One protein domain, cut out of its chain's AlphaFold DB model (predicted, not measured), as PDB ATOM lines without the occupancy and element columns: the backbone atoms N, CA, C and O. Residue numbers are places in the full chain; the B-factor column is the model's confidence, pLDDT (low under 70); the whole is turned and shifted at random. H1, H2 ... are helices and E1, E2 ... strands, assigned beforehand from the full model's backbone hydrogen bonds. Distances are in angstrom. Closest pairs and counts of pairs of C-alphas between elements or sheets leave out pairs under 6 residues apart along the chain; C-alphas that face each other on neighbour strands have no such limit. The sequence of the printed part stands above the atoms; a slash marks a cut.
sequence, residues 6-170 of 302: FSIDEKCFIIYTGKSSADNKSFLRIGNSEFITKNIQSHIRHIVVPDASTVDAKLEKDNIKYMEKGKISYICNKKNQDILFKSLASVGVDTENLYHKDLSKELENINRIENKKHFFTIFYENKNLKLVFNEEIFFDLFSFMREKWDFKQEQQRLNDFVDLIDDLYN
ATOM      1  N   PHE A   6     -47.318  -2.930  38.150       93.19
ATOM      2  CA  PHE A   6     -48.255  -3.333  37.115       93.19
ATOM      3  C   PHE A   6     -48.986  -4.580  37.616       93.19
ATOM      4  O   PHE A   6     -48.386  -5.654  37.708       93.19
ATOM      5  N   SER A   7     -50.258  -4.444  37.989       94.62
ATOM      6  CA  SER A   7     -51.099  -5.598  38.328       94.62
ATOM      7  C   SER A   7     -51.731  -6.101  37.041       94.62
ATOM      8  O   SER A   7     -52.686  -5.519  36.544       94.62
ATOM      9  N   ILE A   8     -51.142  -7.139  36.452       94.94
ATOM     10  CA  ILE A   8     -51.572  -7.657  35.144       94.94
ATOM     11  C   ILE A   8     -52.621  -8.764  35.262       94.94
ATOM     12  O   ILE A   8     -53.191  -9.177  34.255       94.94
ATOM     13  N   ASP A   9     -52.857  -9.239  36.484       94.06
ATOM     14  CA  ASP A   9     -53.835 -10.261  36.847       94.06
ATOM     15  C   ASP A   9     -54.131 -10.174  38.358       94.06
ATOM     16  O   ASP A   9     -53.386  -9.529  39.102       94.06
ATOM     17  N   GLU A  10     -55.148 -10.890  38.843       90.81
ATOM     18  CA  GLU A  10     -55.578 -10.911  40.252       90.81
ATOM     19  C   GLU A  10     -54.462 -11.307  41.228       90.81
ATOM     20  O   GLU A  10     -54.475 -10.939  42.405       90.81
ATOM     21  N   LYS A  11     -53.505 -12.106  40.749       90.31
ATOM     22  CA  LYS A  11     -52.413 -12.671  41.555       90.31
ATOM     23  C   LYS A  11     -51.035 -12.415  40.959       90.31
ATOM     24  O   LYS A  11     -50.063 -12.975  41.462       90.31
ATOM     25  N   CYS A  12     -50.940 -11.592  39.912       94.62
ATOM     26  CA  CYS A  12     -49.684 -11.346  39.217       94.62
ATOM     27  C   CYS A  12     -49.338  -9.857  39.186       94.62
ATOM     28  O   CYS A  12     -50.052  -9.038  38.604       94.62
ATOM     29  N   PHE A  13     -48.188  -9.529  39.774       95.25
ATOM     30  CA  PHE A  13     -47.642  -8.178  39.817       95.25
ATOM     31  C   PHE A  13     -46.266  -8.159  39.163       95.25
ATOM     32  O   PHE A  13     -45.394  -8.960  39.505       95.25
ATOM     33  N   ILE A  14     -46.058  -7.210  38.258       94.31
ATOM     34  CA  ILE A  14     -44.759  -6.883  37.675       94.31
ATOM     35  C   ILE A  14     -44.325  -5.538  38.247       94.31
ATOM     36  O   ILE A  14     -45.119  -4.609  38.332       94.31
ATOM     37  N   ILE A  15     -43.084  -5.435  38.710       91.00
ATOM     38  CA  ILE A  15     -42.597  -4.280  39.463       91.00
ATOM     39  C   ILE A  15     -41.278  -3.822  38.866       91.00
ATOM     40  O   ILE A  15     -40.305  -4.575  38.837       91.00
ATOM     41  N   TYR A  16     -41.233  -2.576  38.405       88.31
ATOM     42  CA  TYR A  16     -40.030  -1.991  37.831       88.31
ATOM     43  C   TYR A  16     -39.060  -1.509  38.916       88.31
ATOM     44  O   TYR A  16     -39.307  -0.534  39.637       88.31
ATOM     45  N   THR A  17     -37.917  -2.184  38.992       83.56
ATOM     46  CA  THR A  17     -36.809  -1.913  39.923       83.56
ATOM     47  C   THR A  17     -35.579  -1.303  39.242       83.56
ATOM     48  O   THR A  17     -34.574  -1.046  39.903       83.56
ATOM     49  N   GLY A  18     -35.664  -1.046  37.933       81.56
ATOM     50  CA  GLY A  18     -34.586  -0.467  37.136       81.56
ATOM     51  C   GLY A  18     -34.245   0.968  37.517       81.56
ATOM     52  O   GLY A  18     -35.107   1.749  37.940       81.56
ATOM     53  N   LYS A  19     -32.971   1.318  37.323       80.25
ATOM     54  CA  LYS A  19     -32.447   2.681  37.454       80.25
ATOM     55  C   LYS A  19     -32.396   3.415  36.116       80.25
ATOM     56  O   LYS A  19     -32.279   4.635  36.113       80.25
ATOM     57  N   SER A  20     -32.474   2.700  34.995       83.88
ATOM     58  CA  SER A  20     -32.457   3.252  33.632       83.88
ATOM     59  C   SER A  20     -32.935   2.221  32.610       83.88
ATOM     60  O   SER A  20     -33.057   1.042  32.937       83.88
ATOM     61  N   SER A  21     -33.089   2.635  31.353       82.06
ATOM     62  CA  SER A  21     -33.384   1.730  30.240       82.06
ATOM     63  C   SER A  21     -32.280   0.699  29.976       82.06
ATOM     64  O   SER A  21     -32.530  -0.315  29.339       82.06
ATOM     65  N   ALA A  22     -31.051   0.925  30.454       82.56
ATOM     66  CA  ALA A  22     -29.953  -0.029  30.276       82.56
ATOM     67  C   ALA A  22     -30.002  -1.217  31.230       82.56
ATOM     68  O   ALA A  22     -29.292  -2.205  31.018       82.56
ATOM     69  N   ASP A  23     -30.825  -1.137  32.275       80.25
ATOM     70  CA  ASP A  23     -31.069  -2.258  33.162       80.25
ATOM     71  C   ASP A  23     -31.996  -3.248  32.441       80.25
ATOM     72  O   ASP A  23     -33.189  -3.354  32.704       80.25
ATOM     73  N   ASN A  24     -31.422  -4.017  31.521       66.88
ATOM     74  CA  ASN A  24     -32.109  -4.999  30.679       66.88
ATOM     75  C   ASN A  24     -32.861  -6.102  31.447       66.88
ATOM     76  O   ASN A  24     -33.525  -6.930  30.836       66.88
ATOM     77  N   LYS A  25     -32.730  -6.163  32.777       76.25
ATOM     78  CA  LYS A  25     -33.515  -7.050  33.641       76.25
ATOM     79  C   LYS A  25     -34.048  -6.318  34.867       76.25
ATOM     80  O   LYS A  25     -33.744  -6.668  36.011       76.25
ATOM     81  N   SER A  26     -34.786  -5.253  34.592       82.56
ATOM     82  CA  SER A  26     -35.292  -4.310  35.584       82.56
ATOM     83  C   SER A  26     -36.516  -4.776  36.353       82.56
ATOM     84  O   SER A  26     -36.851  -4.151  37.362       82.56
ATOM     85  N   PHE A  27     -37.219  -5.817  35.908       89.31
ATOM     86  CA  PHE A  27     -38.466  -6.214  36.550       89.31
ATOM     87  C   PHE A  27     -38.282  -7.313  37.594       89.31
ATOM     88  O   PHE A  27     -37.550  -8.299  37.428       89.31
ATOM     89  N   LEU A  28     -39.034  -7.130  38.671       90.56
ATOM     90  CA  LEU A  28     -39.348  -8.127  39.673       90.56
ATOM     91  C   LEU A  28     -40.790  -8.583  39.453       90.56
ATOM     92  O   LEU A  28     -41.671  -7.761  39.216       90.56
ATOM     93  N   ARG A  29     -41.043  -9.885  39.552       93.50
ATOM     94  CA  ARG A  29     -42.384 -10.465  39.431       93.50
ATOM     95  C   ARG A  29     -42.830 -11.104  40.739       93.50
ATOM     96  O   ARG A  29     -42.025 -11.743  41.409       93.50
ATOM     97  N   ILE A  30     -44.114 -10.987  41.056       93.69
ATOM     98  CA  ILE A  30     -44.812 -11.779  42.073       93.69
ATOM     99  C   ILE A  30     -45.954 -12.520  41.377       93.69
ATOM    100  O   ILE A  30     -46.742 -11.883  40.682       93.69
ATOM    101  N   GLY A  31     -46.053 -13.834  41.587       93.50
ATOM    102  CA  GLY A  31     -47.070 -14.681  40.951       93.50
ATOM    103  C   GLY A  31     -46.788 -14.989  39.478       93.50
ATOM    104  O   GLY A  31     -45.720 -14.660  38.960       93.50
ATOM    105  N   ASN A  32     -47.734 -15.652  38.816       95.06
ATOM    106  CA  ASN A  32     -47.667 -16.033  37.408       95.06
ATOM    107  C   ASN A  32     -48.973 -15.702  36.676       95.06
ATOM    108  O   ASN A  32     -50.006 -15.506  37.311       95.06
ATOM    109  N   SER A  33     -48.901 -15.550  35.353       96.44
ATOM    110  CA  SER A  33     -50.047 -15.153  34.529       96.44
ATOM    111  C   SER A  33     -49.839 -15.524  33.061       96.44
ATOM    112  O   SER A  33     -48.717 -15.522  32.551       96.44
ATOM    113  N   GLU A  34     -50.931 -15.810  32.353       96.31
ATOM    114  CA  GLU A  34     -50.928 -16.068  30.906       96.31
ATOM    115  C   GLU A  34     -50.549 -14.823  30.088       96.31
ATOM    116  O   GLU A  34     -50.085 -14.939  28.955       96.31
ATOM    117  N   PHE A  35     -50.667 -13.629  30.678       96.62
ATOM    118  CA  PHE A  35     -50.357 -12.358  30.020       96.62
ATOM    119  C   PHE A  35     -48.853 -12.025  29.985       96.62
ATOM    120  O   PHE A  35     -48.459 -10.980  29.466       96.62
ATOM    121  N   ILE A  36     -47.986 -12.901  30.508       96.44
ATOM    122  CA  ILE A  36     -46.530 -12.708  30.482       96.44
ATOM    123  C   ILE A  36     -45.958 -13.147  29.130       96.44
ATOM    124  O   ILE A  36     -45.579 -14.302  28.910       96.44
ATOM    125  N   THR A  37     -45.868 -12.183  28.217       95.06
ATOM    126  CA  THR A  37     -45.332 -12.376  26.867       95.06
ATOM    127  C   THR A  37     -43.826 -12.640  26.874       95.06
ATOM    128  O   THR A  37     -43.114 -12.285  27.813       95.06
ATOM    129  N   LYS A  38     -43.306 -13.207  25.778       93.56
ATOM    130  CA  LYS A  38     -41.859 -13.404  25.578       93.56
ATOM    131  C   LYS A  38     -41.052 -12.118  25.811       93.56
ATOM    132  O   LYS A  38     -39.964 -12.216  26.369       93.56
ATOM    133  N   ASN A  39     -41.575 -10.957  25.401       92.00
ATOM    134  CA  ASN A  39     -40.874  -9.687  25.582       92.00
ATOM    135  C   ASN A  39     -40.766  -9.330  27.072       92.00
ATOM    136  O   ASN A  39     -39.682  -9.091  27.590       92.00
ATOM    137  N   ILE A  40     -41.868  -9.434  27.818       94.81
ATOM    138  CA  ILE A  40     -41.863  -9.201  29.269       94.81
ATOM    139  C   ILE A  40     -40.887 -10.159  29.981       94.81
ATOM    140  O   ILE A  40     -40.150  -9.742  30.876       94.81
ATOM    141  N   GLN A  41     -40.823 -11.432  29.564       94.00
ATOM    142  CA  GLN A  41     -39.921 -12.427  30.163       94.00
ATOM    143  C   GLN A  41     -38.445 -12.022  30.094       94.00
ATOM    144  O   GLN A  41     -37.724 -12.237  31.069       94.00
ATOM    145  N   SER A  42     -37.979 -11.429  28.987       90.75
ATOM    146  CA  SER A  42     -36.567 -11.034  28.854       90.75
ATOM    147  C   SER A  42     -36.144  -9.951  29.844       90.75
ATOM    148  O   SER A  42     -34.963  -9.890  30.189       90.75
ATOM    149  N   HIS A  43     -37.098  -9.169  30.356       90.56
ATOM    150  CA  HIS A  43     -36.837  -8.070  31.283       90.56
ATOM    151  C   HIS A  43     -37.025  -8.429  32.762       90.56
ATOM    152  O   HIS A  43     -36.716  -7.621  33.644       90.56
ATOM    153  N   ILE A  44     -37.506  -9.633  33.074       90.44
ATOM    154  CA  ILE A  44     -37.653 -10.094  34.457       90.44
ATOM    155  C   ILE A  44     -36.385 -10.843  34.883       90.44
ATOM    156  O   ILE A  44     -35.895 -11.740  34.197       90.44
ATOM    157  N   ARG A  45     -35.861 -10.512  36.066       84.00
ATOM    158  CA  ARG A  45     -34.759 -11.268  36.697       84.00
ATOM    159  C   ARG A  45     -35.191 -12.026  37.934       84.00
ATOM    160  O   ARG A  45     -34.732 -13.142  38.182       84.00
ATOM    161  N   HIS A  46     -36.002 -11.363  38.745       86.75
ATOM    162  CA  HIS A  46     -36.310 -11.784  40.098       86.75
ATOM    163  C   HIS A  46     -37.777 -12.180  40.187       86.75
ATOM    164  O   HIS A  46     -38.652 -11.401  39.816       86.75
ATOM    165  N   ILE A  47     -38.037 -13.384  40.685       91.19
ATOM    166  CA  ILE A  47     -39.383 -13.910  40.896       91.19
ATOM    167  C   ILE A  47     -39.554 -14.129  42.392       91.19
ATOM    168  O   ILE A  47     -38.886 -14.971  42.992       91.19
ATOM    169  N   VAL A  48     -40.432 -13.352  43.007       90.06
ATOM    170  CA  VAL A  48     -40.723 -13.429  44.432       90.06
ATOM    171  C   VAL A  48     -41.899 -14.364  44.662       90.06
ATOM    172  O   VAL A  48     -42.979 -14.175  44.103       90.06
ATOM    173  N   VAL A  49     -41.688 -15.366  45.516       89.94
ATOM    174  CA  VAL A  49     -42.681 -16.406  45.804       89.94
ATOM    175  C   VAL A  49     -43.043 -16.362  47.292       89.94
ATOM    176  O   VAL A  49     -42.375 -16.997  48.119       89.94
ATOM    177  N   PRO A  50     -44.082 -15.587  47.664       86.56
ATOM    178  CA  PRO A  50     -44.542 -15.503  49.051       86.56
ATOM    179  C   PRO A  50     -45.209 -16.805  49.517       86.56
ATOM    180  O   PRO A  50     -45.099 -17.177  50.684       86.56
ATOM    181  N   ASP A  51     -45.837 -17.536  48.595       89.81
ATOM    182  CA  ASP A  51     -46.447 -18.840  48.829       89.81
ATOM    183  C   ASP A  51     -46.276 -19.720  47.591       89.81
ATOM    184  O   ASP A  51     -46.817 -19.422  46.532       89.81
ATOM    185  N   ALA A  52     -45.516 -20.806  47.713       90.19
ATOM    186  CA  ALA A  52     -45.294 -21.712  46.589       90.19
ATOM    187  C   ALA A  52     -46.491 -22.629  46.294       90.19
ATOM    188  O   ALA A  52     -46.579 -23.178  45.199       90.19
ATOM    189  N   SER A  53     -47.418 -22.804  47.246       89.50
ATOM    190  CA  SER A  53     -48.587 -23.680  47.068       89.50
ATOM    191  C   SER A  53     -49.633 -23.121  46.102       89.50
ATOM    192  O   SER A  53     -50.493 -23.866  45.641       89.50
ATOM    193  N   THR A  54     -49.558 -21.828  45.782       88.88
ATOM    194  CA  THR A  54     -50.490 -21.145  44.876       88.88
ATOM    195  C   THR A  54     -49.949 -20.997  43.456       88.88
ATOM    196  O   THR A  54     -50.671 -20.506  42.591       88.88
ATOM    197  N   VAL A  55     -48.705 -21.415  43.202       92.81
ATOM    198  CA  VAL A  55     -48.062 -21.295  41.891       92.81
ATOM    199  C   VAL A  55     -48.503 -22.443  40.985       92.81
ATOM    200  O   VAL A  55     -48.232 -23.611  41.273       92.81
ATOM    201  N   ASP A  56     -49.124 -22.116  39.851       95.44
ATOM    202  CA  ASP A  56     -49.348 -23.090  38.777       95.44
ATOM    203  C   ASP A  56     -48.018 -23.414  38.077       95.44
ATOM    204  O   ASP A  56     -47.453 -22.586  37.364       95.44
ATOM    205  N   ALA A  57     -47.507 -24.632  38.266       95.25
ATOM    206  CA  ALA A  57     -46.216 -25.029  37.712       95.25
ATOM    207  C   ALA A  57     -46.187 -25.092  36.178       95.25
ATOM    208  O   ALA A  57     -45.144 -24.813  35.587       95.25
ATOM    209  N   LYS A  58     -47.299 -25.446  35.520       95.81
ATOM    210  CA  LYS A  58     -47.347 -25.496  34.051       95.81
ATOM    211  C   LYS A  58     -47.281 -24.087  33.483       95.81
ATOM    212  O   LYS A  58     -46.458 -23.829  32.612       95.81
ATOM    213  N   LEU A  59     -48.081 -23.181  34.040       96.38
ATOM    214  CA  LEU A  59     -48.048 -21.778  33.647       96.38
ATOM    215  C   LEU A  59     -46.687 -21.144  33.950       96.38
ATOM    216  O   LEU A  59     -46.141 -20.401  33.137       96.38
ATOM    217  N   GLU A  60     -46.092 -21.481  35.095       95.94
ATOM    218  CA  GLU A  60     -44.770 -20.985  35.464       95.94
ATOM    219  C   GLU A  60     -43.684 -21.446  34.488       95.94
ATOM    220  O   GLU A  60     -42.858 -20.638  34.069       95.94
ATOM    221  N   LYS A  61     -43.719 -22.712  34.055       94.38
ATOM    222  CA  LYS A  61     -42.824 -23.231  33.011       94.38
ATOM    223  C   LYS A  61     -42.891 -22.387  31.736       94.38
ATOM    224  O   LYS A  61     -41.847 -22.113  31.143       94.38
ATOM    225  N   ASP A  62     -44.082 -21.956  31.332       94.94
ATOM    226  CA  ASP A  62     -44.266 -21.107  30.153       94.94
ATOM    227  C   ASP A  62     -43.824 -19.654  30.401       94.94
ATOM    228  O   ASP A  62     -43.216 -19.033  29.524       94.94
ATOM    229  N   ASN A  63     -44.055 -19.126  31.607       95.12
ATOM    230  CA  ASN A  63     -43.645 -17.783  32.040       95.12
ATOM    231  C   ASN A  63     -42.125 -17.613  32.188       95.12
ATOM    232  O   ASN A  63     -41.650 -16.480  32.172       95.12
ATOM    233  N   ILE A  64     -41.360 -18.698  32.325       92.81
ATOM    234  CA  ILE A  64     -39.892 -18.638  32.423       92.81
ATOM    235  C   ILE A  64     -39.168 -19.167  31.182       92.81
ATOM    236  O   ILE A  64     -37.939 -19.125  31.112       92.81
ATOM    237  N   LYS A  65     -39.911 -19.672  30.192       90.75
ATOM    238  CA  LYS A  65     -39.377 -20.399  29.031       90.75
ATOM    239  C   LYS A  65     -38.340 -19.609  28.231       90.75
ATOM    240  O   LYS A  65     -37.385 -20.201  27.728       90.75
ATOM    241  N   TYR A  66     -38.549 -18.304  28.071       89.19
ATOM    242  CA  TYR A  66     -37.682 -17.426  27.278       89.19
ATOM    243  C   TYR A  66     -36.743 -16.574  28.132       89.19
ATOM    244  O   TYR A  66     -35.993 -15.760  27.595       89.19
ATOM    245  N   MET A  67     -36.755 -16.767  29.450       88.00
ATOM    246  CA  MET A  67     -35.779 -16.140  30.325       88.00
ATOM    247  C   MET A  67     -34.399 -16.765  30.109       88.00
ATOM    248  O   MET A  67     -34.253 -17.948  29.799       88.00
ATOM    249  N   GLU A  68     -33.355 -15.966  30.302       74.25
ATOM    250  CA  GLU A  68     -31.987 -16.448  30.141       74.25
ATOM    251  C   GLU A  68     -31.651 -17.517  31.197       74.25
ATOM    252  O   GLU A  68     -31.695 -17.255  32.407       74.25
ATOM    253  N   LYS A  69     -31.296 -18.721  30.731       67.50
ATOM    254  CA  LYS A  69     -30.921 -19.856  31.589       67.50
ATOM    255  C   LYS A  69     -29.790 -19.472  32.548       67.50
ATOM    256  O   LYS A  69     -28.890 -18.717  32.188       67.50
ATOM    257  N   GLY A  70     -29.850 -19.969  33.784       64.06
ATOM    258  CA  GLY A  70     -28.862 -19.654  34.822       64.06
ATOM    259  C   GLY A  70     -28.974 -18.249  35.427       64.06
ATOM    260  O   GLY A  70     -28.188 -17.905  36.307       64.06
ATOM    261  N   LYS A  71     -29.931 -17.415  34.988       71.50
ATOM    262  CA  LYS A  71     -30.106 -16.043  35.503       71.50
ATOM    263  C   LYS A  71     -31.479 -15.755  36.106       71.50
ATOM    264  O   LYS A  71     -31.685 -14.648  36.606       71.50
ATOM    265  N   ILE A  72     -32.384 -16.730  36.084       84.00
ATOM    266  CA  ILE A  72     -33.664 -16.668  36.794       84.00
ATOM    267  C   ILE A  72     -33.371 -16.790  38.286       84.00
ATOM    268  O   ILE A  72     -32.754 -17.768  38.702       84.00
ATOM    269  N   SER A  73     -33.794 -15.803  39.073       84.94
ATOM    270  CA  SER A  73     -33.567 -15.766  40.515       84.94
ATOM    271  C   SER A  73     -34.888 -15.831  41.266       84.94
ATOM    272  O   SER A  73     -35.631 -14.849  41.307       84.94
ATOM    273  N   TYR A  74     -35.154 -16.971  41.901       87.31
ATOM    274  CA  TYR A  74     -36.275 -17.084  42.829       87.31
ATOM    275  C   TYR A  74     -35.904 -16.516  44.198       87.31
ATOM    276  O   TYR A  74     -34.818 -16.763  44.730       87.31
ATOM    277  N   ILE A  75     -36.834 -15.749  44.752       85.62
ATOM    278  CA  ILE A  75     -36.748 -15.061  46.033       85.62
ATOM    279  C   ILE A  75     -37.868 -15.617  46.917       85.62
ATOM    280  O   ILE A  75     -39.036 -15.259  46.759       85.62
ATOM    281  N   CYS A  76     -37.524 -16.523  47.832       83.50
ATOM    282  CA  CYS A  76     -38.470 -17.134  48.766       83.50
ATOM    283  C   CYS A  76     -37.749 -17.804  49.943       83.50
ATOM    284  O   CYS A  76     -36.528 -17.951  49.938       83.50
ATOM    285  N   ASN A  77     -38.505 -18.199  50.970       82.38
ATOM    286  CA  ASN A  77     -37.959 -18.987  52.076       82.38
ATOM    287  C   ASN A  77     -37.718 -20.449  51.665       82.38
ATOM    288  O   ASN A  77     -38.270 -20.925  50.673       82.38
ATOM    289  N   LYS A  78     -36.938 -21.177  52.473       83.25
ATOM    290  CA  LYS A  78     -36.536 -22.555  52.160       83.25
ATOM    291  C   LYS A  78     -37.720 -23.496  51.918       83.25
ATOM    292  O   LYS A  78     -37.721 -24.263  50.965       83.25
ATOM    293  N   LYS A  79     -38.769 -23.382  52.737       86.50
ATOM    294  CA  LYS A  79     -39.984 -24.198  52.604       86.50
ATOM    295  C   LYS A  79     -40.676 -23.974  51.255       86.50
ATOM    296  O   LYS A  79     -41.049 -24.936  50.592       86.50
ATOM    297  N   ASN A  80     -40.858 -22.716  50.855       88.19
ATOM    298  CA  ASN A  80     -41.444 -22.369  49.561       88.19
ATOM    299  C   ASN A  80     -40.545 -22.820  48.409       88.19
ATOM    300  O   ASN A  80     -41.057 -23.305  47.406       88.19
ATOM    301  N   GLN A  81     -39.226 -22.713  48.565       87.56
ATOM    302  CA  GLN A  81     -38.270 -23.180  47.569       87.56
ATOM    303  C   GLN A  81     -38.431 -24.681  47.292       87.56
ATOM    304  O   GLN A  81     -38.571 -25.071  46.135       87.56
ATOM    305  N   ASP A  82     -38.470 -25.513  48.338       90.44
ATOM    306  CA  ASP A  82     -38.582 -26.968  48.194       90.44
ATOM    307  C   ASP A  82     -39.905 -27.369  47.514       90.44
ATOM    308  O   ASP A  82     -39.928 -28.223  46.624       90.44
ATOM    309  N   ILE A  83     -41.013 -26.715  47.891       93.69
ATOM    310  CA  ILE A  83     -42.334 -26.925  47.276       93.69
ATOM    311  C   ILE A  83     -42.304 -26.529  45.796       93.69
ATOM    312  O   ILE A  83     -42.727 -27.307  44.938       93.69
ATOM    313  N   LEU A  84     -41.795 -25.332  45.498       93.25
ATOM    314  CA  LEU A  84     -41.748 -24.784  44.150       93.25
ATOM    315  C   LEU A  84     -40.902 -25.660  43.229       93.25
ATOM    316  O   LEU A  84     -41.372 -26.058  42.169       93.25
ATOM    317  N   PHE A  85     -39.676 -25.998  43.629       92.81
ATOM    318  CA  PHE A  85     -38.750 -26.738  42.772       92.81
ATOM    319  C   PHE A  85     -39.237 -28.164  42.529       92.81
ATOM    320  O   PHE A  85     -39.178 -28.640  41.399       92.81
ATOM    321  N   LYS A  86     -39.833 -28.815  43.534       94.12
ATOM    322  CA  LYS A  86     -40.494 -30.110  43.332       94.12
ATOM    323  C   LYS A  86     -41.636 -30.013  42.313       94.12
ATOM    324  O   LYS A  86     -41.766 -30.883  41.452       94.12
ATOM    325  N   SER A  87     -42.447 -28.959  42.399       95.19
ATOM    326  CA  SER A  87     -43.559 -28.718  41.473       95.19
ATOM    327  C   SER A  87     -43.065 -28.450  40.044       95.19
ATOM    328  O   SER A  87     -43.531 -29.081  39.095       95.19
ATOM    329  N   LEU A  88     -42.044 -27.605  39.884       94.56
ATOM    330  CA  LEU A  88     -41.423 -27.285  38.595       94.56
ATOM    331  C   LEU A  88     -40.743 -28.501  37.948       94.56
ATOM    332  O   LEU A  88     -40.928 -28.755  36.756       94.56
ATOM    333  N   ALA A  89     -40.022 -29.303  38.734       93.75
ATOM    334  CA  ALA A  89     -39.424 -30.543  38.254       93.75
ATOM    335  C   ALA A  89     -40.493 -31.517  37.723       93.75
ATOM    336  O   ALA A  89     -40.303 -32.133  36.676       93.75
ATOM    337  N   SER A  90     -41.660 -31.595  38.379       95.19
ATOM    338  CA  SER A  90     -42.764 -32.473  37.955       95.19
ATOM    339  C   SER A  90     -43.354 -32.125  36.582       95.19
ATOM    340  O   SER A  90     -43.926 -32.988  35.920       95.19
ATOM    341  N   VAL A  91     -43.177 -30.881  36.122       95.50
ATOM    342  CA  VAL A  91     -43.600 -30.424  34.788       95.50
ATOM    343  C   VAL A  91     -42.433 -30.326  33.796       95.50
ATOM    344  O   VAL A  91     -42.602 -29.836  32.674       95.50
ATOM    345  N   GLY A  92     -41.250 -30.825  34.170       91.31
ATOM    346  CA  GLY A  92     -40.074 -30.919  33.306       91.31
ATOM    347  C   GLY A  92     -39.268 -29.626  33.180       91.31
ATOM    348  O   GLY A  92     -38.675 -29.387  32.129       91.31
ATOM    349  N   VAL A  93     -39.279 -28.768  34.204       90.19
ATOM    350  CA  VAL A  93     -38.311 -27.667  34.325       90.19
ATOM    351  C   VAL A  93     -37.025 -28.210  34.938       90.19
ATOM    352  O   VAL A  93     -37.060 -28.893  35.958       90.19
ATOM    353  N   ASP A  94     -35.891 -27.881  34.328       86.06
ATOM    354  CA  ASP A  94     -34.571 -28.164  34.882       86.06
ATOM    355  C   ASP A  94     -34.278 -27.203  36.041       86.06
ATOM    356  O   ASP A  94     -33.961 -26.028  35.838       86.06
ATOM    357  N   THR A  95     -34.439 -27.702  37.266       83.00
ATOM    358  CA  THR A  95     -34.272 -26.913  38.489       83.00
ATOM    359  C   THR A  95     -32.820 -26.772  38.937       83.00
ATOM    360  O   THR A  95     -32.542 -25.903  39.758       83.00
ATOM    361  N   GLU A  96     -31.894 -27.583  38.417       77.88
ATOM    362  CA  GLU A  96     -30.469 -27.508  38.786       77.88
ATOM    363  C   GLU A  96     -29.822 -26.230  38.241       77.88
ATOM    364  O   GLU A  96     -28.952 -25.637  38.876       77.88
ATOM    365  N   ASN A  97     -30.319 -25.753  37.099       70.62
ATOM    366  CA  ASN A  97     -29.873 -24.527  36.441       70.62
ATOM    367  C   ASN A  97     -30.638 -23.259  36.880       70.62
ATOM    368  O   ASN A  97     -30.471 -22.193  36.275       70.62
ATOM    369  N   LEU A  98     -31.485 -23.341  37.914       77.19
ATOM    370  CA  LEU A  98     -32.185 -22.184  38.478       77.19
ATOM    371  C   LEU A  98     -31.380 -21.576  39.629       77.19
ATOM    372  O   LEU A  98     -31.088 -22.235  40.630       77.19
ATOM    373  N   TYR A  99     -31.064 -20.284  39.519       68.94
ATOM    374  CA  TYR A  99     -30.416 -19.572  40.612       68.94
ATOM    375  C   TYR A  99     -31.433 -19.309  41.726       68.94
ATOM    376  O   TYR A  99     -32.548 -18.827  41.504       68.94
ATOM    377  N   HIS A 100     -31.030 -19.585  42.956       64.81
ATOM    378  CA  HIS A 100     -31.796 -19.241  44.141       64.81
ATOM    379  C   HIS A 100     -30.906 -18.445  45.077       64.81
ATOM    380  O   HIS A 100     -29.725 -18.746  45.252       64.81
ATOM    381  N   LYS A 101     -31.482 -17.400  45.662       58.81
ATOM    382  CA  LYS A 101     -30.828 -16.655  46.726       58.81
ATOM    383  C   LYS A 101     -31.465 -17.093  48.033       58.81
ATOM    384  O   LYS A 101     -32.615 -16.736  48.292       58.81
ATOM    385  N   ASP A 102     -30.730 -17.871  48.821       52.81
ATOM    386  CA  ASP A 102     -31.158 -18.201  50.175       52.81
ATOM    387  C   ASP A 102     -31.301 -16.908  50.986       52.81
ATOM    388  O   ASP A 102     -30.450 -16.014  50.938       52.81
ATOM    389  N   LEU A 103     -32.406 -16.804  51.722       53.78
ATOM    390  CA  LEU A 103     -32.597 -15.759  52.719       53.78
ATOM    391  C   LEU A 103     -31.524 -15.952  53.795       53.78
ATOM    392  O   LEU A 103     -31.598 -16.911  54.566       53.78
ATOM    393  N   SER A 104     -30.519 -15.075  53.848       39.06
ATOM    394  CA  SER A 104     -29.586 -15.056  54.973       39.06
ATOM    395  C   SER A 104     -30.390 -14.834  56.256       39.06
ATOM    396  O   SER A 104     -31.168 -13.887  56.343       39.06
ATOM    397  N   LYS A 105     -30.207 -15.719  57.242       36.97
ATOM    398  CA  LYS A 105     -30.924 -15.752  58.533       36.97
ATOM    399  C   LYS A 105     -30.654 -14.549  59.455       36.97
ATOM    400  O   LYS A 105     -31.012 -14.584  60.627       36.97
ATOM    401  N   GLU A 106     -30.025 -13.489  58.967       29.83
ATOM    402  CA  GLU A 106     -29.628 -12.347  59.786       29.83
ATOM    403  C   GLU A 106     -30.713 -11.274  59.790       29.83
ATOM    404  O   GLU A 106     -30.681 -10.310  59.030       29.83
ATOM    405  N   LEU A 107     -31.714 -11.519  60.633       33.28
ATOM    406  CA  LEU A 107     -32.320 -10.589  61.590       33.28
ATOM    407  C   LEU A 107     -33.570 -11.288  62.116       33.28
ATOM    408  O   LEU A 107     -34.524 -11.541  61.380       33.28
ATOM    409  N   GLU A 108     -33.515 -11.659  63.390       33.38
ATOM    410  CA  GLU A 108     -34.574 -12.339  64.125       33.38
ATOM    411  C   GLU A 108     -35.947 -11.724  63.775       33.38
ATOM    412  O   GLU A 108     -36.219 -10.555  64.038       33.38
ATOM    413  N   ASN A 109     -36.789 -12.532  63.114       38.59
ATOM    414  CA  ASN A 109     -38.164 -12.263  62.661       38.59
ATOM    415  C   ASN A 109     -38.395 -11.475  61.352       38.59
ATOM    416  O   ASN A 109     -39.555 -11.292  60.981       38.59
ATOM    417  N   ILE A 110     -37.369 -11.056  60.597       40.28
ATOM    418  CA  ILE A 110     -37.549 -10.373  59.296       40.28
ATOM    419  C   ILE A 110     -36.471 -10.835  58.305       40.28
ATOM    420  O   ILE A 110     -35.351 -10.334  58.303       40.28
ATOM    421  N   ASN A 111     -36.822 -11.747  57.393       41.09
ATOM    422  CA  ASN A 111     -35.914 -12.154  56.319       41.09
ATOM    423  C   ASN A 111     -35.796 -11.029  55.271       41.09
ATOM    424  O   ASN A 111     -36.698 -10.869  54.446       41.09
ATOM    425  N   ARG A 112     -34.705 -10.253  55.306       42.72
ATOM    426  CA  ARG A 112     -34.394  -9.194  54.329       42.72
ATOM    427  C   ARG A 112     -33.589  -9.761  53.157       42.72
ATOM    428  O   ARG A 112     -32.541 -10.363  53.364       42.72
ATOM    429  N   ILE A 113     -34.022  -9.510  51.919       46.09
ATOM    430  CA  ILE A 113     -33.155  -9.675  50.736       46.09
ATOM    431  C   ILE A 113     -32.698  -8.315  50.271       46.09
ATOM    432  O   ILE A 113     -33.494  -7.553  49.733       46.09
ATOM    433  N   GLU A 114     -31.407  -8.048  50.414       41.34
ATOM    434  CA  GLU A 114     -30.766  -6.923  49.752       41.34
ATOM    435  C   GLU A 114     -30.533  -7.260  48.276       41.34
ATOM    436  O   GLU A 114     -29.749  -8.156  47.943       41.34
ATOM    437  N   ASN A 115     -31.208  -6.554  47.368       44.91
ATOM    438  CA  ASN A 115     -30.811  -6.494  45.965       44.91
ATOM    439  C   ASN A 115     -30.208  -5.110  45.715       44.91
ATOM    440  O   ASN A 115     -30.922  -4.112  45.679       44.91
ATOM    441  N   LYS A 116     -28.869  -5.079  45.622       44.72
ATOM    442  CA  LYS A 116     -28.007  -3.925  45.309       44.72
ATOM    443  C   LYS A 116     -28.640  -2.556  45.647       44.72
ATOM    444  O   LYS A 116     -29.110  -1.825  44.779       44.72
ATOM    445  N   LYS A 117     -28.543  -2.217  46.936       50.06
ATOM    446  CA  LYS A 117     -28.579  -0.873  47.543       50.06
ATOM    447  C   LYS A 117     -29.897  -0.090  47.630       50.06
ATOM    448  O   LYS A 117     -29.864   0.938  48.292       50.06
ATOM    449  N   HIS A 118     -31.036  -0.528  47.077       57.47
ATOM    450  CA  HIS A 118     -32.285   0.242  47.282       57.47
ATOM    451  C   HIS A 118     -33.572  -0.552  47.471       57.47
ATOM    452  O   HIS A 118     -34.491   0.016  48.040       57.47
ATOM    453  N   PHE A 119     -33.667  -1.815  47.042       65.69
ATOM    454  CA  PHE A 119     -34.891  -2.608  47.194       65.69
ATOM    455  C   PHE A 119     -34.684  -3.763  48.180       65.69
ATOM    456  O   PHE A 119     -33.782  -4.584  47.991       65.69
ATOM    457  N   PHE A 120     -35.554  -3.854  49.190       69.44
ATOM    458  CA  PHE A 120     -35.595  -4.968  50.137       69.44
ATOM    459  C   PHE A 120     -36.954  -5.652  50.128       69.44
ATOM    460  O   PHE A 120     -37.990  -5.002  50.023       69.44
ATOM    461  N   THR A 121     -36.952  -6.975  50.258       71.31
ATOM    462  CA  THR A 121     -38.172  -7.782  50.383       71.31
ATOM    463  C   THR A 121     -38.326  -8.270  51.817       71.31
ATOM    464  O   THR A 121     -37.350  -8.752  52.388       71.31
ATOM    465  N   ILE A 122     -39.531  -8.157  52.381       73.19
ATOM    466  CA  ILE A 122     -39.899  -8.651  53.711       73.19
ATOM    467  C   ILE A 122     -41.004  -9.696  53.560       73.19
ATOM    468  O   ILE A 122     -42.083  -9.395  53.046       73.19
ATOM    469  N   PHE A 123     -40.739 -10.906  54.050       78.44
ATOM    470  CA  PHE A 123     -41.704 -12.004  54.098       78.44
ATOM    471  C   PHE A 123     -42.319 -12.123  55.488       78.44
ATOM    472  O   PHE A 123     -41.591 -12.215  56.475       78.44
ATOM    473  N   TYR A 124     -43.646 -12.188  55.550       75.94
ATOM    474  CA  TYR A 124     -44.390 -12.428  56.782       75.94
ATOM    475  C   TYR A 124     -44.898 -13.874  56.838       75.94
ATOM    476  O   TYR A 124     -45.182 -14.487  55.808       75.94
ATOM    477  N   GLU A 125     -45.063 -14.423  58.044       74.81
ATOM    478  CA  GLU A 125     -45.560 -15.797  58.245       74.81
ATOM    479  C   GLU A 125     -46.958 -16.021  57.661       74.81
ATOM    480  O   GLU A 125     -47.268 -17.098  57.154       74.81
ATOM    481  N   ASN A 126     -47.787 -14.976  57.666       80.00
ATOM    482  CA  ASN A 126     -49.125 -14.994  57.082       80.00
ATOM    483  C   ASN A 126     -49.124 -14.967  55.544       80.00
ATOM    484  O   ASN A 126     -50.185 -14.778  54.958       80.00
ATOM    485  N   LYS A 127     -47.962 -15.145  54.899       83.12
ATOM    486  CA  LYS A 127     -47.759 -15.086  53.444       83.12
ATOM    487  C   LYS A 127     -47.925 -13.687  52.842       83.12
ATOM    488  O   LYS A 127     -47.912 -13.554  51.620       83.12
ATOM    489  N   ASN A 128     -48.039 -12.637  53.663       85.69
ATOM    490  CA  ASN A 128     -47.906 -11.278  53.156       85.69
ATOM    491  C   ASN A 128     -46.452 -11.012  52.745       85.69
ATOM    492  O   ASN A 128     -45.500 -11.589  53.283       85.69
ATOM    493  N   LEU A 129     -46.295 -10.087  51.812       87.56
ATOM    494  CA  LEU A 129     -45.018  -9.637  51.298       87.56
ATOM    495  C   LEU A 129     -45.011  -8.117  51.268       87.56
ATOM    496  O   LEU A 129     -45.954  -7.509  50.762       87.56
ATOM    497  N   LYS A 130     -43.924  -7.514  51.739       86.81
ATOM    498  CA  LYS A 130     -43.678  -6.088  51.532       86.81
ATOM    499  C   LYS A 130     -42.383  -5.862  50.787       86.81
ATOM    500  O   LYS A 130     -41.401  -6.565  51.024       86.81
ATOM    501  N   LEU A 131     -42.385  -4.864  49.914       81.94
ATOM    502  CA  LEU A 131     -41.170  -4.364  49.290       81.94
ATOM    503  C   LEU A 131     -40.888  -2.960  49.815       81.94
ATOM    504  O   LEU A 131     -41.787  -2.120  49.904       81.94
ATOM    505  N   VAL A 132     -39.632  -2.730  50.169       77.81
ATOM    506  CA  VAL A 132     -39.121  -1.477  50.719       77.81
ATOM    507  C   VAL A 132     -38.163  -0.864  49.710       77.81
ATOM    508  O   VAL A 132     -37.305  -1.575  49.189       77.81
ATOM    509  N   PHE A 133     -38.316   0.429  49.437       74.38
ATOM    510  CA  PHE A 133     -37.447   1.224  48.581       74.38
ATOM    511  C   PHE A 133     -37.038   2.494  49.317       74.38
ATOM    512  O   PHE A 133     -37.912   3.218  49.774       74.38
ATOM    513  N   ASN A 134     -35.732   2.757  49.447       68.12
ATOM    514  CA  ASN A 134     -35.208   3.901  50.213       68.12
ATOM    515  C   ASN A 134     -35.851   4.028  51.610       68.12
ATOM    516  O   ASN A 134     -36.364   5.077  51.969       68.12
ATOM    517  N   GLU A 135     -35.852   2.931  52.373       70.81
ATOM    518  CA  GLU A 135     -36.419   2.852  53.736       70.81
ATOM    519  C   GLU A 135     -37.952   2.988  53.833       70.81
ATOM    520  O   GLU A 135     -38.518   2.745  54.897       70.81
ATOM    521  N   GLU A 136     -38.654   3.235  52.724       75.06
ATOM    522  CA  GLU A 136     -40.114   3.317  52.679       75.06
ATOM    523  C   GLU A 136     -40.748   2.045  52.109       75.06
ATOM    524  O   GLU A 136     -40.304   1.493  51.098       75.06
ATOM    525  N   ILE A 137     -41.830   1.565  52.729       79.44
ATOM    526  CA  ILE A 137     -42.640   0.483  52.154       79.44
ATOM    527  C   ILE A 137     -43.360   1.039  50.927       79.44
ATOM    528  O   ILE A 137     -44.245   1.881  51.053       79.44
ATOM    529  N   PHE A 138     -43.022   0.524  49.750       81.88
ATOM    530  CA  PHE A 138     -43.636   0.961  48.496       81.88
ATOM    531  C   PHE A 138     -44.606  -0.072  47.905       81.88
ATOM    532  O   PHE A 138     -45.382   0.269  47.014       81.88
ATOM    533  N   PHE A 139     -44.577  -1.317  48.398       87.00
ATOM    534  CA  PHE A 139     -45.504  -2.387  48.021       87.00
ATOM    535  C   PHE A 139     -45.886  -3.228  49.244       87.00
ATOM    536  O   PHE A 139     -45.020  -3.599  50.037       87.00
ATOM    537  N   ASP A 140     -47.168  -3.573  49.357       89.44
ATOM    538  CA  ASP A 140     -47.720  -4.500  50.351       89.44
ATOM    539  C   ASP A 140     -48.747  -5.395  49.652       89.44
ATOM    540  O   ASP A 140     -49.798  -4.915  49.223       89.44
ATOM    541  N   LEU A 141     -48.437  -6.687  49.523       88.94
ATOM    542  CA  LEU A 141     -49.221  -7.631  48.727       88.94
ATOM    543  C   LEU A 141     -50.693  -7.646  49.149       88.94
ATOM    544  O   LEU A 141     -51.577  -7.527  48.308       88.94
ATOM    545  N   PHE A 142     -50.974  -7.737  50.447       91.06
ATOM    546  CA  PHE A 142     -52.352  -7.797  50.943       91.06
ATOM    547  C   PHE A 142     -53.104  -6.481  50.776       91.06
ATOM    548  O   PHE A 142     -54.332  -6.478  50.685       91.06
ATOM    549  N   SER A 143     -52.404  -5.350  50.766       87.88
ATOM    550  CA  SER A 143     -53.033  -4.064  50.453       87.88
ATOM    551  C   SER A 143     -53.383  -3.985  48.968       87.88
ATOM    552  O   SER A 143     -54.536  -3.725  48.642       87.88
ATOM    553  N   PHE A 144     -52.447  -4.344  48.086       86.69
ATOM    554  CA  PHE A 144     -52.641  -4.316  46.632       86.69
ATOM    555  C   PHE A 144     -53.685  -5.324  46.134       86.69
ATOM    556  O   PHE A 144     -54.448  -5.010  45.224       86.69
ATOM    557  N   MET A 145     -53.791  -6.499  46.761       86.31
ATOM    558  CA  MET A 145     -54.829  -7.493  46.444       86.31
ATOM    559  C   MET A 145     -56.257  -7.032  46.781       86.31
ATOM    560  O   MET A 145     -57.217  -7.653  46.336       86.31
ATOM    561  N   ARG A 146     -56.421  -5.981  47.598       86.12
ATOM    562  CA  ARG A 146     -57.736  -5.409  47.941       86.12
ATOM    563  C   ARG A 146     -58.146  -4.263  47.018       86.12
ATOM    564  O   ARG A 146     -59.299  -3.835  47.064       86.12
ATOM    565  N   GLU A 147     -57.221  -3.755  46.213       85.94
ATOM    566  CA  GLU A 147     -57.497  -2.702  45.243       85.94
ATOM    567  C   GLU A 147     -58.224  -3.276  44.018       85.94
ATOM    568  O   GLU A 147     -58.066  -4.443  43.661       85.94
ATOM    569  N   LYS A 148     -59.061  -2.451  43.380       87.38
ATOM    570  CA  LYS A 148     -59.700  -2.807  42.110       87.38
ATOM    571  C   LYS A 148     -58.817  -2.331  40.969       87.38
ATOM    572  O   LYS A 148     -58.583  -1.133  40.842       87.38
ATOM    573  N   TRP A 149     -58.395  -3.272  40.139       88.25
ATOM    574  CA  TRP A 149     -57.512  -3.030  39.008       88.25
ATOM    575  C   TRP A 149     -58.269  -3.183  37.696       88.25
ATOM    576  O   TRP A 149     -59.068  -4.106  37.534       88.25
ATOM    577  N   ASP A 150     -57.992  -2.295  36.745       94.19
ATOM    578  CA  ASP A 150     -58.292  -2.556  35.341       94.19
ATOM    579  C   ASP A 150     -57.108  -3.328  34.750       94.19
ATOM    580  O   ASP A 150     -56.139  -2.748  34.259       94.19
ATOM    581  N   PHE A 151     -57.165  -4.660  34.846       94.69
ATOM    582  CA  PHE A 151     -56.076  -5.525  34.389       94.69
ATOM    583  C   PHE A 151     -55.755  -5.318  32.909       94.69
ATOM    584  O   PHE A 151     -54.592  -5.378  32.525       94.69
ATOM    585  N   LYS A 152     -56.758  -5.016  32.075       95.88
ATOM    586  CA  LYS A 152     -56.539  -4.779  30.646       95.88
ATOM    587  C   LYS A 152     -55.724  -3.505  30.428       95.88
ATOM    588  O   LYS A 152     -54.794  -3.506  29.622       95.88
ATOM    589  N   GLN A 153     -56.050  -2.437  31.153       94.69
ATOM    590  CA  GLN A 153     -55.273  -1.201  31.115       94.69
ATOM    591  C   GLN A 153     -53.840  -1.420  31.617       94.69
ATOM    592  O   GLN A 153     -52.894  -0.960  30.981       94.69
ATOM    593  N   GLU A 154     -53.659  -2.144  32.721       94.38
ATOM    594  CA  GLU A 154     -52.334  -2.397  33.298       94.38
ATOM    595  C   GLU A 154     -51.466  -3.316  32.431       94.38
ATOM    596  O   GLU A 154     -50.257  -3.105  32.334       94.38
ATOM    597  N   GLN A 155     -52.069  -4.293  31.750       95.69
ATOM    598  CA  GLN A 155     -51.396  -5.109  30.737       95.69
ATOM    599  C   GLN A 155     -50.912  -4.250  29.568       95.69
ATOM    600  O   GLN A 155     -49.766  -4.396  29.142       95.69
ATOM    601  N   GLN A 156     -51.752  -3.345  29.054       95.12
ATOM    602  CA  GLN A 156     -51.348  -2.431  27.983       95.12
ATOM    603  C   GLN A 156     -50.203  -1.528  28.450       95.12
ATOM    604  O   GLN A 156     -49.166  -1.476  27.798       95.12
ATOM    605  N   ARG A 157     -50.346  -0.916  29.632       93.38
ATOM    606  CA  ARG A 157     -49.324  -0.048  30.228       93.38
ATOM    607  C   ARG A 157     -47.989  -0.769  30.414       93.38
ATOM    608  O   ARG A 157     -46.942  -0.174  30.186       93.38
ATOM    609  N   LEU A 158     -48.009  -2.042  30.820       94.00
ATOM    610  CA  LEU A 158     -46.790  -2.840  30.938       94.00
ATOM    611  C   LEU A 158     -46.128  -3.069  29.575       94.00
ATOM    612  O   LEU A 158     -44.917  -2.905  29.478       94.00
ATOM    613  N   ASN A 159     -46.891  -3.450  28.546       94.44
ATOM    614  CA  ASN A 159     -46.326  -3.676  27.213       94.44
ATOM    615  C   ASN A 159     -45.744  -2.383  26.629       94.44
ATOM    616  O   ASN A 159     -44.582  -2.386  26.237       94.44
ATOM    617  N   ASP A 160     -46.494  -1.277  26.687       92.94
ATOM    618  CA  ASP A 160     -46.028   0.038  26.226       92.94
ATOM    619  C   ASP A 160     -44.724   0.437  26.929       92.94
ATOM    620  O   ASP A 160     -43.788   0.934  26.304       92.94
ATOM    621  N   PHE A 161     -44.631   0.182  28.238       91.75
ATOM    622  CA  PHE A 161     -43.438   0.517  29.004       91.75
ATOM    623  C   PHE A 161     -42.240  -0.384  28.684       91.75
ATOM    624  O   PHE A 161     -41.106   0.095  28.659       91.75
ATOM    625  N   VAL A 162     -42.463  -1.677  28.438       92.25
ATOM    626  CA  VAL A 162     -41.397  -2.594  28.011       92.25
ATOM    627  C   VAL A 162     -40.854  -2.182  26.642       92.25
ATOM    628  O   VAL A 162     -39.640  -2.039  26.502       92.25
ATOM    629  N   ASP A 163     -41.736  -1.923  25.676       92.12
ATOM    630  CA  ASP A 163     -41.346  -1.501  24.328       92.12
ATOM    631  C   ASP A 163     -40.561  -0.177  24.374       92.12
ATOM    632  O   ASP A 163     -39.512  -0.035  23.750       92.12
ATOM    633  N   LEU A 164     -40.994   0.761  25.220       90.31
ATOM    634  CA  LEU A 164     -40.304   2.027  25.460       90.31
ATOM    635  C   LEU A 164     -38.904   1.855  26.068       90.31
ATOM    636  O   LEU A 164     -37.969   2.558  25.675       90.31
ATOM    637  N   ILE A 165     -38.730   0.938  27.026       89.56
ATOM    638  CA  ILE A 165     -37.410   0.621  27.594       89.56
ATOM    639  C   ILE A 165     -36.484   0.071  26.505       89.56
ATOM    640  O   ILE A 165     -35.332   0.510  26.413       89.56
ATOM    641  N   ASP A 166     -36.980  -0.853  25.681       89.25
ATOM    642  CA  ASP A 166     -36.215  -1.444  24.584       89.25
ATOM    643  C   ASP A 166     -35.817  -0.393  23.545       89.25
ATOM    644  O   ASP A 166     -34.649  -0.323  23.147       89.25
ATOM    645  N   ASP A 167     -36.743   0.482  23.161       89.19
ATOM    646  CA  ASP A 167     -36.481   1.583  22.238       89.19
ATOM    647  C   ASP A 167     -35.405   2.528  22.777       89.19
ATOM    648  O   ASP A 167     -34.438   2.833  22.075       89.19
ATOM    649  N   LEU A 168     -35.508   2.947  24.042       88.06
ATOM    650  CA  LEU A 168     -34.509   3.810  24.676       88.06
ATOM    651  C   LEU A 168     -33.137   3.138  24.761       88.06
ATOM    652  O   LEU A 168     -32.114   3.770  24.484       88.06
ATOM    653  N   TYR A 169     -33.097   1.858  25.134       86.62
ATOM    654  CA  TYR A 169     -31.856   1.091  25.175       86.62
ATOM    655  C   TYR A 169     -31.203   1.012  23.792       86.62
ATOM    656  O   TYR A 169     -30.009   1.292  23.651       86.62
ATOM    657  N   ASN A 170     -31.984   0.696  22.759       85.69
ATOM    658  CA  ASN A 170     -31.503   0.585  21.386       85.69
ATOM    659  C   ASN A 170     -31.037   1.936  20.829       85.69
ATOM    660  O   ASN A 170     -29.960   2.006  20.233       85.69
TER     661      ASN A 170
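AT A GLANCE: This is residues 6 to 170 of the 302 residues of an uncharacterized protein of Spirochaetes bacterium GWB1_27_13 (UniProt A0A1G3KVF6). A twisted sheet of five strands, E1 to E5, lies in the middle of the domain, with the long helix H5 and the short H1 over one face and a second sheet, E6 to E9, over the opposite face across a gap. H2 and H3 make a further part that touches crosswise, with H3 grazing the five-stranded sheet, and the long link of residues 91 to 111 leads from H3 to the second sheet. The printed part has 165 residues, with five named helices and nine named strands in the order E1 E2 E3 H1 E4 H2 E5 H3 E6 E7 E8 E9 H4 H5. The first sheet runs E1 E2 E3 E4 E5 and is mixed, the second runs E6 E7 E8 E9 and is antiparallel, and the class is mixed, helices and strands. The whole is compact, with a radius of gyration of the C-alphas of 15.3 A and spans of 42 by 39 by 31 A.

HOW THE PARTS SIT: E1, residues 6 to 9, E2, residues 12 to 16, and E3, residues 27 to 30, form a meander, each strand the antiparallel neighbour of the one before. N 6 and O 14 are within hydrogen-bond range at 2.8 A, as are N 15 and O 28 at 2.8 A. H1, residues 38 to 43, leads to E4, residues 44 to 48, the parallel neighbour of E3, with N 29 and O 46 at 2.8 A. H2, residues 57 to 63, comes before E5, residues 73 to 75, the parallel neighbour of E4, with N 75 and O 47 at 2.8 A. E3, H1, E4 and E4, H2, E5 are strand-helix-strand units, two parallel neighbour strands with a helix between, both with right-handed crossovers. H3, residues 78 to 90, only grazes this sheet with residues 80 to 85. H3 touches H2 with its residues 84 to 88 alone, about perpendicular at 85 degrees; their closest C-alphas, of Ala 57 and Leu 88, are 5.4 A apart. E6, residues 112 to 115, E7, residues 119 to 123, E8, residues 129 to 133, and E9, residues 136 to 140, form a second meander. N 115 and O 119 are 3.3 A apart, N 122 and O 130 2.8 A, and N 133 and O 136 2.8 A. H4, residues 141 to 144, only grazes this sheet. H5, residues 151 to 170, is on the first sheet at a height over the sheet of 9.2 A, and with H1 on the same face makes two layers, helices on one face of a sheet. The closest C-alphas of E1 and H5, of Ile 8 and Phe 151, are 5.0 A apart. H5 touches H1 with residues 159 to 162 alone, at a steep tilt of 64 degrees. Every O i to N i+4 pair is within hydrogen-bond range in H2, H3 and H5, and 1 of 2 in H1; H4 is too short for such a pair.

IN THESE COORDINATES: E1 begins at C-alpha 6, (-48.255, -3.333, 37.115). E2, E7 and E8 each measure 13.5 A from first to last C-alpha, E4 11.0 A and E9 11.2 A. H3 measures 18.4 A and begins at C-alpha 78, (-36.536, -22.555, 52.160). H5 measures 28.5 A and ends at C-alpha 170, (-31.503, 0.585, 21.386).

THE WHOLE: The C-alphas farthest apart, of Glu 108 and Asn 170, are 44.8 A apart. The printed part has no cut. The link from H3 to E6, 21 residues, is long. The mean pLDDT of the printed part is 82.5; under 70 are residue 24, residues 69 to 70, residues 99 to 120 and residue 134.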